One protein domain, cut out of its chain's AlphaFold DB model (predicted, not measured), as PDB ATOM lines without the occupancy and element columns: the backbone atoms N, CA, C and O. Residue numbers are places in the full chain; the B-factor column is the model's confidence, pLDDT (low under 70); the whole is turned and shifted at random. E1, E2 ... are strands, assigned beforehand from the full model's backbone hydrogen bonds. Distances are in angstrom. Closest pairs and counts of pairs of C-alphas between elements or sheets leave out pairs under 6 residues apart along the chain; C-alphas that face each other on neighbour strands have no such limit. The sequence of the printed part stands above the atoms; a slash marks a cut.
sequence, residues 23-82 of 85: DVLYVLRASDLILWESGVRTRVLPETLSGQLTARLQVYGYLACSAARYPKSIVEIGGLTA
ATOM      1  N   ASP A  23      32.448  31.537  -4.484       82.56
ATOM      2  CA  ASP A  23      32.063  30.542  -5.470       82.56
ATOM      3  C   ASP A  23      33.301  30.079  -6.239       82.56
ATOM      4  O   ASP A  23      34.130  30.885  -6.676       82.56
ATOM      5  N   VAL A  24      33.409  28.769  -6.441       85.88
ATOM      6  CA  VAL A  24      34.466  28.180  -7.263       85.88
ATOM      7  C   VAL A  24      33.914  27.842  -8.637       85.88
ATOM      8  O   VAL A  24      32.849  27.240  -8.771       85.88
ATOM      9  N   LEU A  25      34.665  28.195  -9.680       88.12
ATOM     10  CA  LEU A  25      34.362  27.799 -11.050       88.12
ATOM     11  C   LEU A  25      35.480  26.942 -11.622       88.12
ATOM     12  O   LEU A  25      36.663  27.219 -11.443       88.12
ATOM     13  N   TYR A  26      35.087  25.937 -12.396       89.38
ATOM     14  CA  TYR A  26      36.013  25.099 -13.140       89.38
ATOM     15  C   TYR A  26      35.908  25.409 -14.626       89.38
ATOM     16  O   TYR A  26      34.847  25.263 -15.234       89.38
ATOM     17  N   VAL A  27      37.027  25.809 -15.225       89.12
ATOM     18  CA  VAL A  27      37.154  25.921 -16.677       89.12
ATOM     19  C   VAL A  27      37.931  24.714 -17.157       89.12
ATOM     20  O   VAL A  27      39.080  24.503 -16.773       89.12
ATOM     21  N   LEU A  28      37.287  23.903 -17.988       89.94
ATOM     22  CA  LEU A  28      37.860  22.653 -18.455       89.94
ATOM     23  C   LEU A  28      37.568  22.407 -19.929       89.94
ATOM     24  O   LEU A  28      36.543  22.837 -20.462       89.94
ATOM     25  N   ARG A  29      38.457  21.663 -20.589       88.88
ATOM     26  CA  ARG A  29      38.147  21.056 -21.885       88.88
ATOM     27  C   ARG A  29      37.517  19.684 -21.657       88.88
ATOM     28  O   ARG A  29      38.222  18.707 -21.427       88.88
ATOM     29  N   ALA A  30      36.196  19.602 -21.795       84.31
ATOM     30  CA  ALA A  30      35.429  18.376 -21.554       84.31
ATOM     31  C   ALA A  30      35.909  17.160 -22.372       84.31
ATOM     32  O   ALA A  30      35.866  16.045 -21.870       84.31
ATOM     33  N   SER A  31      36.424  17.357 -23.592       85.44
ATOM     34  CA  SER A  31      36.927  16.258 -24.434       85.44
ATOM     35  C   SER A  31      38.186  15.570 -23.897       85.44
ATOM     36  O   SER A  31      38.489  14.457 -24.316       85.44
ATOM     37  N   ASP A  32      38.939  16.230 -23.012       87.19
ATOM     38  CA  ASP A  32      40.173  15.675 -22.441       87.19
ATOM     39  C   ASP A  32      39.887  14.819 -21.193       87.19
ATOM     40  O   ASP A  32      40.768  14.095 -20.723       87.19
ATOM     41  N   LEU A  33      38.656  14.883 -20.670       86.00
ATOM     42  CA  LEU A  33      38.173  14.086 -19.548       86.00
ATOM     43  C   LEU A  33      37.471  12.839 -20.079       86.00
ATOM     44  O   LEU A  33      36.467  12.928 -20.781       86.00
ATOM     45  N   ILE A  34      37.994  11.666 -19.721       89.62
ATOM     46  CA  ILE A  34      37.386  10.395 -20.122       89.62
ATOM     47  C   ILE A  34      36.662   9.798 -18.923       89.62
ATOM     48  O   ILE A  34      37.264   9.552 -17.872       89.62
ATOM     49  N   LEU A  35      35.371   9.556 -19.118       90.62
ATOM     50  CA  LEU A  35      34.486   8.918 -18.162       90.62
ATOM     51  C   LEU A  35      34.194   7.490 -18.627       90.62
ATOM     52  O   LEU A  35      33.740   7.262 -19.748       90.62
ATOM     53  N   TRP A  36      34.480   6.535 -17.755       90.88
ATOM     54  CA  TRP A  36      34.243   5.118 -17.967       90.88
ATOM     55  C   TRP A  36      33.088   4.695 -17.079       90.88
ATOM     56  O   TRP A  36      33.206   4.723 -15.854       90.88
ATOM     57  N   GLU A  37      31.991   4.272 -17.690       93.81
ATOM     58  CA  GLU A  37      30.815   3.812 -16.963       93.81
ATOM     59  C   GLU A  37      30.407   2.436 -17.463       93.81
ATOM     60  O   GLU A  37      30.360   2.168 -18.665       93.81
ATOM     61  N   SER A  38      30.092   1.544 -16.531       92.81
ATOM     62  CA  SER A  38      29.320   0.355 -16.863       92.81
ATOM     63  C   SER A  38      27.834   0.699 -16.835       92.81
ATOM     64  O   SER A  38      27.397   1.415 -15.934       92.81
ATOM     65  N   GLY A  39      27.035   0.092 -17.712       92.06
ATOM     66  CA  GLY A  39      25.577   0.171 -17.604       92.06
ATOM     67  C   GLY A  39      25.064  -0.270 -16.225       92.06
ATOM     68  O   GLY A  39      25.684  -1.105 -15.559       92.06
ATOM     69  N   VAL A  40      23.926   0.289 -15.808       91.19
ATOM     70  CA  VAL A  40      23.281  -0.043 -14.532       91.19
ATOM     71  C   VAL A  40      22.912  -1.523 -14.517       91.19
ATOM     72  O   VAL A  40      22.235  -2.017 -15.420       91.19
ATOM     73  N   ARG A  41      23.351  -2.239 -13.481       90.50
ATOM     74  CA  ARG A  41      23.031  -3.651 -13.267       90.50
ATOM     75  C   ARG A  41      22.148  -3.794 -12.042       90.50
ATOM     76  O   ARG A  41      22.439  -3.251 -10.978       90.50
ATOM     77  N   THR A  42      21.086  -4.569 -12.193       93.06
ATOM     78  CA  THR A  42      20.151  -4.889 -11.115       93.06
ATOM     79  C   THR A  42      20.175  -6.385 -10.858       93.06
ATOM     80  O   THR A  42      20.059  -7.170 -11.800       93.06
ATOM     81  N   ARG A  43      20.296  -6.799  -9.597       89.75
ATOM     82  CA  ARG A  43      20.121  -8.203  -9.208       89.75
ATOM     83  C   ARG A  43      19.278  -8.328  -7.951       89.75
ATOM     84  O   ARG A  43      19.354  -7.488  -7.054       89.75
ATOM     85  N   VAL A  44      18.510  -9.409  -7.895       89.62
ATOM     86  CA  VAL A  44      17.709  -9.792  -6.734       89.62
ATOM     87  C   VAL A  44      18.388 -10.984  -6.079       89.62
ATOM     88  O   VAL A  44      18.674 -11.976  -6.745       89.62
ATOM     89  N   LEU A  45      18.675 -10.870  -4.787       87.31
ATOM     90  CA  LEU A  45      19.269 -11.932  -3.984       87.31
ATOM     91  C   LEU A  45      18.205 -12.455  -3.007       87.31
ATOM     92  O   LEU A  45      17.951 -11.803  -1.988       87.31
ATOM     93  N   PRO A  46      17.559 -13.592  -3.318       80.38
ATOM     94  CA  PRO A  46      16.484 -14.137  -2.490       80.38
ATOM     95  C   PRO A  46      16.975 -14.732  -1.160       80.38
ATOM     96  O   PRO A  46      16.190 -14.860  -0.232       80.38
ATOM     97  N   GLU A  47      18.267 -15.045  -1.027       75.62
ATOM     98  CA  GLU A  47      18.831 -15.752   0.136       75.62
ATOM     99  C   GLU A  47      19.767 -14.860   0.971       75.62
ATOM    100  O   GLU A  47      20.910 -15.216   1.246       75.62
ATOM    101  N   THR A  48      19.333 -13.653   1.352       66.31
ATOM    102  CA  THR A  48      20.252 -12.698   2.019       66.31
ATOM    103  C   THR A  48      20.336 -12.837   3.549       66.31
ATOM    104  O   THR A  48      21.135 -12.151   4.180       66.31
ATOM    105  N   LEU A  49      19.566 -13.745   4.149       62.12
ATOM    106  CA  LEU A  49      19.726 -14.255   5.515       62.12
ATOM    107  C   LEU A  49      18.665 -15.353   5.682       62.12
ATOM    108  O   LEU A  49      17.478 -15.043   5.717       62.12
ATOM    109  N   SER A  50      19.044 -16.629   5.764       62.69
ATOM    110  CA  SER A  50      18.090 -17.758   5.710       62.69
ATOM    111  C   SER A  50      17.067 -17.820   6.861       62.69
ATOM    112  O   SER A  50      16.163 -18.648   6.826       62.69
ATOM    113  N   GLY A  51      17.183 -16.943   7.868       69.50
ATOM    114  CA  GLY A  51      16.260 -16.821   9.002       69.50
ATOM    115  C   GLY A  51      15.255 -15.664   8.921       69.50
ATOM    116  O   GLY A  51      14.438 -15.525   9.828       69.50
ATOM    117  N   GLN A  52      15.296 -14.820   7.882       70.12
ATOM    118  CA  GLN A  52      14.345 -13.717   7.697       70.12
ATOM    119  C   GLN A  52      13.811 -13.701   6.262       70.12
ATOM    120  O   GLN A  52      14.585 -13.701   5.310       70.12
ATOM    121  N   LEU A  53      12.483 -13.659   6.110       77.31
ATOM    122  CA  LEU A  53      11.766 -13.639   4.826       77.31
ATOM    123  C   LEU A  53      11.974 -12.305   4.082       77.31
ATOM    124  O   LEU A  53      11.062 -11.491   3.964       77.31
ATOM    125  N   THR A  54      13.194 -12.049   3.612       81.00
ATOM    126  CA  THR A  54      13.588 -10.798   2.952       81.00
ATOM    127  C   THR A  54      14.354 -11.080   1.662       81.00
ATOM    128  O   THR A  54      15.168 -11.999   1.600       81.00
ATOM    129  N   ALA A  55      14.118 -10.268   0.629       84.12
ATOM    130  CA  ALA A  55      14.880 -10.291  -0.618       84.12
ATOM    131  C   ALA A  55      15.730  -9.019  -0.718       84.12
ATOM    132  O   ALA A  55      15.222  -7.912  -0.523       84.12
ATOM    133  N   ARG A  56      17.021  -9.152  -1.043       85.12
ATOM    134  CA  ARG A  56      17.896  -7.989  -1.229       85.12
ATOM    135  C   ARG A  56      17.923  -7.579  -2.689       85.12
ATOM    136  O   ARG A  56      18.427  -8.301  -3.548       85.12
ATOM    137  N   LEU A  57      17.443  -6.371  -2.942       89.69
ATOM    138  CA  LEU A  57      17.576  -5.697  -4.223       89.69
ATOM    139  C   LEU A  57      18.933  -4.987  -4.253       89.69
ATOM    140  O   LEU A  57      19.250  -4.205  -3.358       89.69
ATOM    141  N   GLN A  58      19.757  -5.280  -5.255       89.88
ATOM    142  CA  GLN A  58      21.025  -4.590  -5.472       89.88
ATOM    143  C   GLN A  58      21.009  -3.908  -6.832       89.88
ATOM    144  O   GLN A  58      20.821  -4.565  -7.856       89.88
ATOM    145  N   VAL A  59      21.254  -2.603  -6.821       92.38
ATOM    146  CA  VAL A  59      21.503  -1.795  -8.012       92.38
ATOM    147  C   VAL A  59      22.944  -1.323  -7.923       92.38
ATOM    148  O   VAL A  59      23.333  -0.724  -6.921       92.38
ATOM    149  N   TYR A  60      23.749  -1.646  -8.927       91.25
ATOM    150  CA  TYR A  60      25.157  -1.281  -8.944       91.25
ATOM    151  C   TYR A  60      25.614  -0.908 -10.349       91.25
ATOM    152  O   TYR A  60      25.080  -1.370 -11.357       91.25
ATOM    153  N   GLY A  61      26.633  -0.064 -10.391       91.19
ATOM    154  CA  GLY A  61      27.353   0.335 -11.586       91.19
ATOM    155  C   GLY A  61      28.778   0.685 -11.183       91.19
ATOM    156  O   GLY A  61      29.033   1.070 -10.042       91.19
ATOM    157  N   TYR A  62      29.709   0.499 -12.105       92.00
ATOM    158  CA  TYR A  62      31.096   0.899 -11.957       92.00
ATOM    159  C   TYR A  62      31.311   2.202 -12.711       92.00
ATOM    160  O   TYR A  62      30.855   2.339 -13.847       92.00
ATOM    161  N   LEU A  63      32.010   3.133 -12.074       93.12
ATOM    162  CA  LEU A  63      32.360   4.424 -12.644       93.12
ATOM    163  C   LEU A  63      33.833   4.707 -12.355       93.12
ATOM    164  O   LEU A  63      34.298   4.514 -11.231       93.12
ATOM    165  N   ALA A  64      34.563   5.154 -13.370       90.56
ATOM    166  CA  ALA A  64      35.931   5.634 -13.243       90.56
ATOM    167  C   ALA A  64      36.122   6.872 -14.121       90.56
ATOM    168  O   ALA A  64      35.726   6.888 -15.281       90.56
ATOM    169  N   CYS A  65      36.756   7.907 -13.578       86.62
ATOM    170  CA  CYS A  65      37.085   9.124 -14.312       86.62
ATOM    171  C   CYS A  65      38.605   9.258 -14.405       86.62
ATOM    172  O   CYS A  65      39.301   9.208 -13.390       86.62
ATOM    173  N   SER A  66      39.126   9.424 -15.619       85.81
ATOM    174  CA  SER A  66      40.546   9.679 -15.853       85.81
ATOM    175  C   SER A  66      40.748  11.116 -16.330       85.81
ATOM    176  O   SER A  66      40.498  11.424 -17.495       85.81
ATOM    177  N   ALA A  67      41.228  11.974 -15.423       79.19
ATOM    178  CA  ALA A  67      41.471  13.402 -15.662       79.19
ATOM    179  C   ALA A  67      42.969  13.784 -15.716       79.19
ATOM    180  O   ALA A  67      43.323  14.885 -16.124       79.19
ATOM    181  N   ALA A  68      43.878  12.879 -15.337       77.06
ATOM    182  CA  ALA A  68      45.305  13.187 -15.173       77.06
ATOM    183  C   ALA A  68      46.132  13.172 -16.477       77.06
ATOM    184  O   ALA A  68      47.333  13.432 -16.440       77.06
ATOM    185  N   ARG A  69      45.527  12.861 -17.634       79.12
ATOM    186  CA  ARG A  69      46.258  12.778 -18.915       79.12
ATOM    187  C   ARG A  69      46.767  14.144 -19.377       79.12
ATOM    188  O   ARG A  69      47.886  14.246 -19.871       79.12
ATOM    189  N   TYR A  70      45.953  15.181 -19.197       85.12
ATOM    190  CA  TYR A  70      46.294  16.564 -19.515       85.12
ATOM    191  C   TYR A  70      45.976  17.445 -18.304       85.12
ATOM    192  O   TYR A  70      44.951  18.109 -18.289       85.12
ATOM    193  N   PRO A  71      46.834  17.496 -17.272       80.56
ATOM    194  CA  PRO A  71      46.506  18.197 -16.025       80.56
ATOM    195  C   PRO A  71      46.302  19.708 -16.212       80.56
ATOM    196  O   PRO A  71      45.636  20.344 -15.409       80.56
ATOM    197  N   LYS A  72      46.845  20.287 -17.291       86.38
ATOM    198  CA  LYS A  72      46.653  21.700 -17.648       86.38
ATOM    199  C   LYS A  72      45.334  21.987 -18.379       86.38
ATOM    200  O   LYS A  72      45.081  23.143 -18.699       86.38
ATOM    201  N   SER A  73      44.527  20.973 -18.707       84.62
ATOM    202  CA  SER A  73      43.244  21.162 -19.403       84.62
ATOM    203  C   SER A  73      42.100  21.561 -18.468       84.62
ATOM    204  O   SER A  73      40.999  21.826 -18.950       84.62
ATOM    205  N   ILE A  74      42.358  21.605 -17.157       88.50
ATOM    206  CA  ILE A  74      41.412  21.953 -16.100       88.50
ATOM    207  C   ILE A  74      42.051  23.057 -15.261       88.50
ATOM    208  O   ILE A  74      43.204  22.939 -14.845       88.50
ATOM    209  N   VAL A  75      41.303  24.126 -15.017       90.06
ATOM    210  CA  VAL A  75      41.703  25.231 -14.148       90.06
ATOM    211  C   VAL A  75      40.569  25.524 -13.181       90.06
ATOM    212  O   VAL A  75      39.412  25.646 -13.583       90.06
ATOM    213  N   GLU A  76      40.929  25.647 -11.910       89.81
ATOM    214  CA  GLU A  76      40.060  26.175 -10.868       89.81
ATOM    215  C   GLU A  76      40.230  27.694 -10.792       89.81
ATOM    216  O   GLU A  76      41.352  28.205 -10.763       89.81
ATOM    217  N   ILE A  77      39.111  28.410 -10.780       87.94
ATOM    218  CA  ILE A  77      39.045  29.851 -10.570       87.94
ATOM    219  C   ILE A  77      38.331  30.076  -9.237       87.94
ATOM    220  O   ILE A  77      37.156  29.735  -9.101       87.94
ATOM    221  N   GLY A  78      39.052  30.649  -8.273       85.12
ATOM    222  CA  GLY A  78      38.549  31.024  -6.949       85.12
ATOM    223  C   GLY A  78      38.815  32.499  -6.628       85.12
ATOM    224  O   GLY A  78      39.314  33.242  -7.478       85.12
ATOM    225  N   GLY A  79      38.485  32.929  -5.406       81.06
ATOM    226  CA  GLY A  79      38.614  34.331  -4.982       81.06
ATOM    227  C   GLY A  79      37.538  35.255  -5.561       81.06
ATOM    228  O   GLY A  79      37.741  36.465  -5.664       81.06
ATOM    229  N   LEU A  80      36.407  34.687  -5.981       77.00
ATOM    230  CA  LEU A  80      35.272  35.420  -6.525       77.00
ATOM    231  C   LEU A  80      34.299  35.726  -5.390       77.00
ATOM    232  O   LEU A  80      33.488  34.885  -5.007       77.00
ATOM    233  N   THR A  81      34.403  36.930  -4.838       78.00
ATOM    234  CA  THR A  81      33.442  37.430  -3.857       78.00
ATOM    235  C   THR A  81      32.232  38.033  -4.563       78.00
ATOM    236  O   THR A  81      32.347  38.651  -5.626       78.00
ATOM    237  N   ALA A  82      31.051  37.855  -3.969       74.56
ATOM    238  CA  ALA A  82      29.830  38.448  -4.497       74.56
ATOM    239  C   ALA A  82      29.954  39.989  -4.557       74.56
ATOM    240  O   ALA A  82      30.327  40.608  -3.554       74.56
TER     241      ALA A  82
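This is residues 23 to 82 of the 85 residues of the protein "Phage-related major capsid protein" of Mycobacterium sp. (strain KMS) (UniProt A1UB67). A thin two-stranded ribbon, made by a chain that runs out and folds back along itself, is bent into an L. The long limb is built of E2 beside E5 and, farther out, the hairpin of E3 and E4, with the loop of residues 46 to 55 at its tip; the short limb is E1 beside E6, with both ends of the printed part near its tip, and residues 29 to 33 and 67 to 73 make the corner. The printed part has 60 residues, with no named helix and six named strands, E1 to E6 in order, in three antiparallel sheets of two strands each, E1 - E6, E2 - E5 and E3 - E4. The class is all strand, with 32 of the 60 residues in named strands. The whole is extended, with a radius of gyration of the C-alphas of 20.7 A, and flat, spanning 57 by 31 by 13 A.

E1 is residues 23 to 28, 16.3 A from first to last C-alpha, and begins with C-alpha 23 at (32.063, 30.542, -5.470). E2 is residues 34 to 37 and E3 is residues 41 to 45, the latter 13.0 A long. The C-alpha of Gly 51, in the link after E3, is at (16.260, -16.821, 9.002). E4 is residues 56 to 60, 12.5 A long, and E5 is residues 63 to 66. E6, residues 74 to 81, is the longest strand by residues, 21.3 A from first to last C-alpha, and ends with C-alpha 81 at (33.442, 37.430, -3.857).

E1 and E6 are antiparallel neighbours, with 157 degrees between their directions. The C-alphas of Leu 28 and Ile 74 face each other at 4.3 A, and N 77 and O 25 are within hydrogen-bond range at 2.8 A. E2 and E5 are antiparallel at 168 degrees. There the C-alphas of Leu 35 and Cys 65 face each other at 4.6 A, and N 36 is 2.8 A from O 64. E3 and E4 form a hairpin, antiparallel at 162 degrees. In it the C-alphas of Thr 42 and Val 59 face each other at 4.6 A; N 45 and O 56 are 2.9 A apart, and so are N 60 and O 41. E4 runs on into E5 across a break of 2 residues, at 20 degrees. E1 and E2 are apart, and so are E5 and E6.

The two C-alphas farthest apart are those of Gly 51 and Ala 82, at 58.5 A, while the first and last printed C-alphas, of Asp 23 and Ala 82, are 8.3 A apart. The printed part has no cut and no long link. The links E1 to E2, E2 to E3 and E4 to E5 are tight; E3 to E4, with 10 residues, and E5 to E6, with 7, are short. The mean pLDDT of the printed part is 84.8, and residues 48 to 51 are under 70.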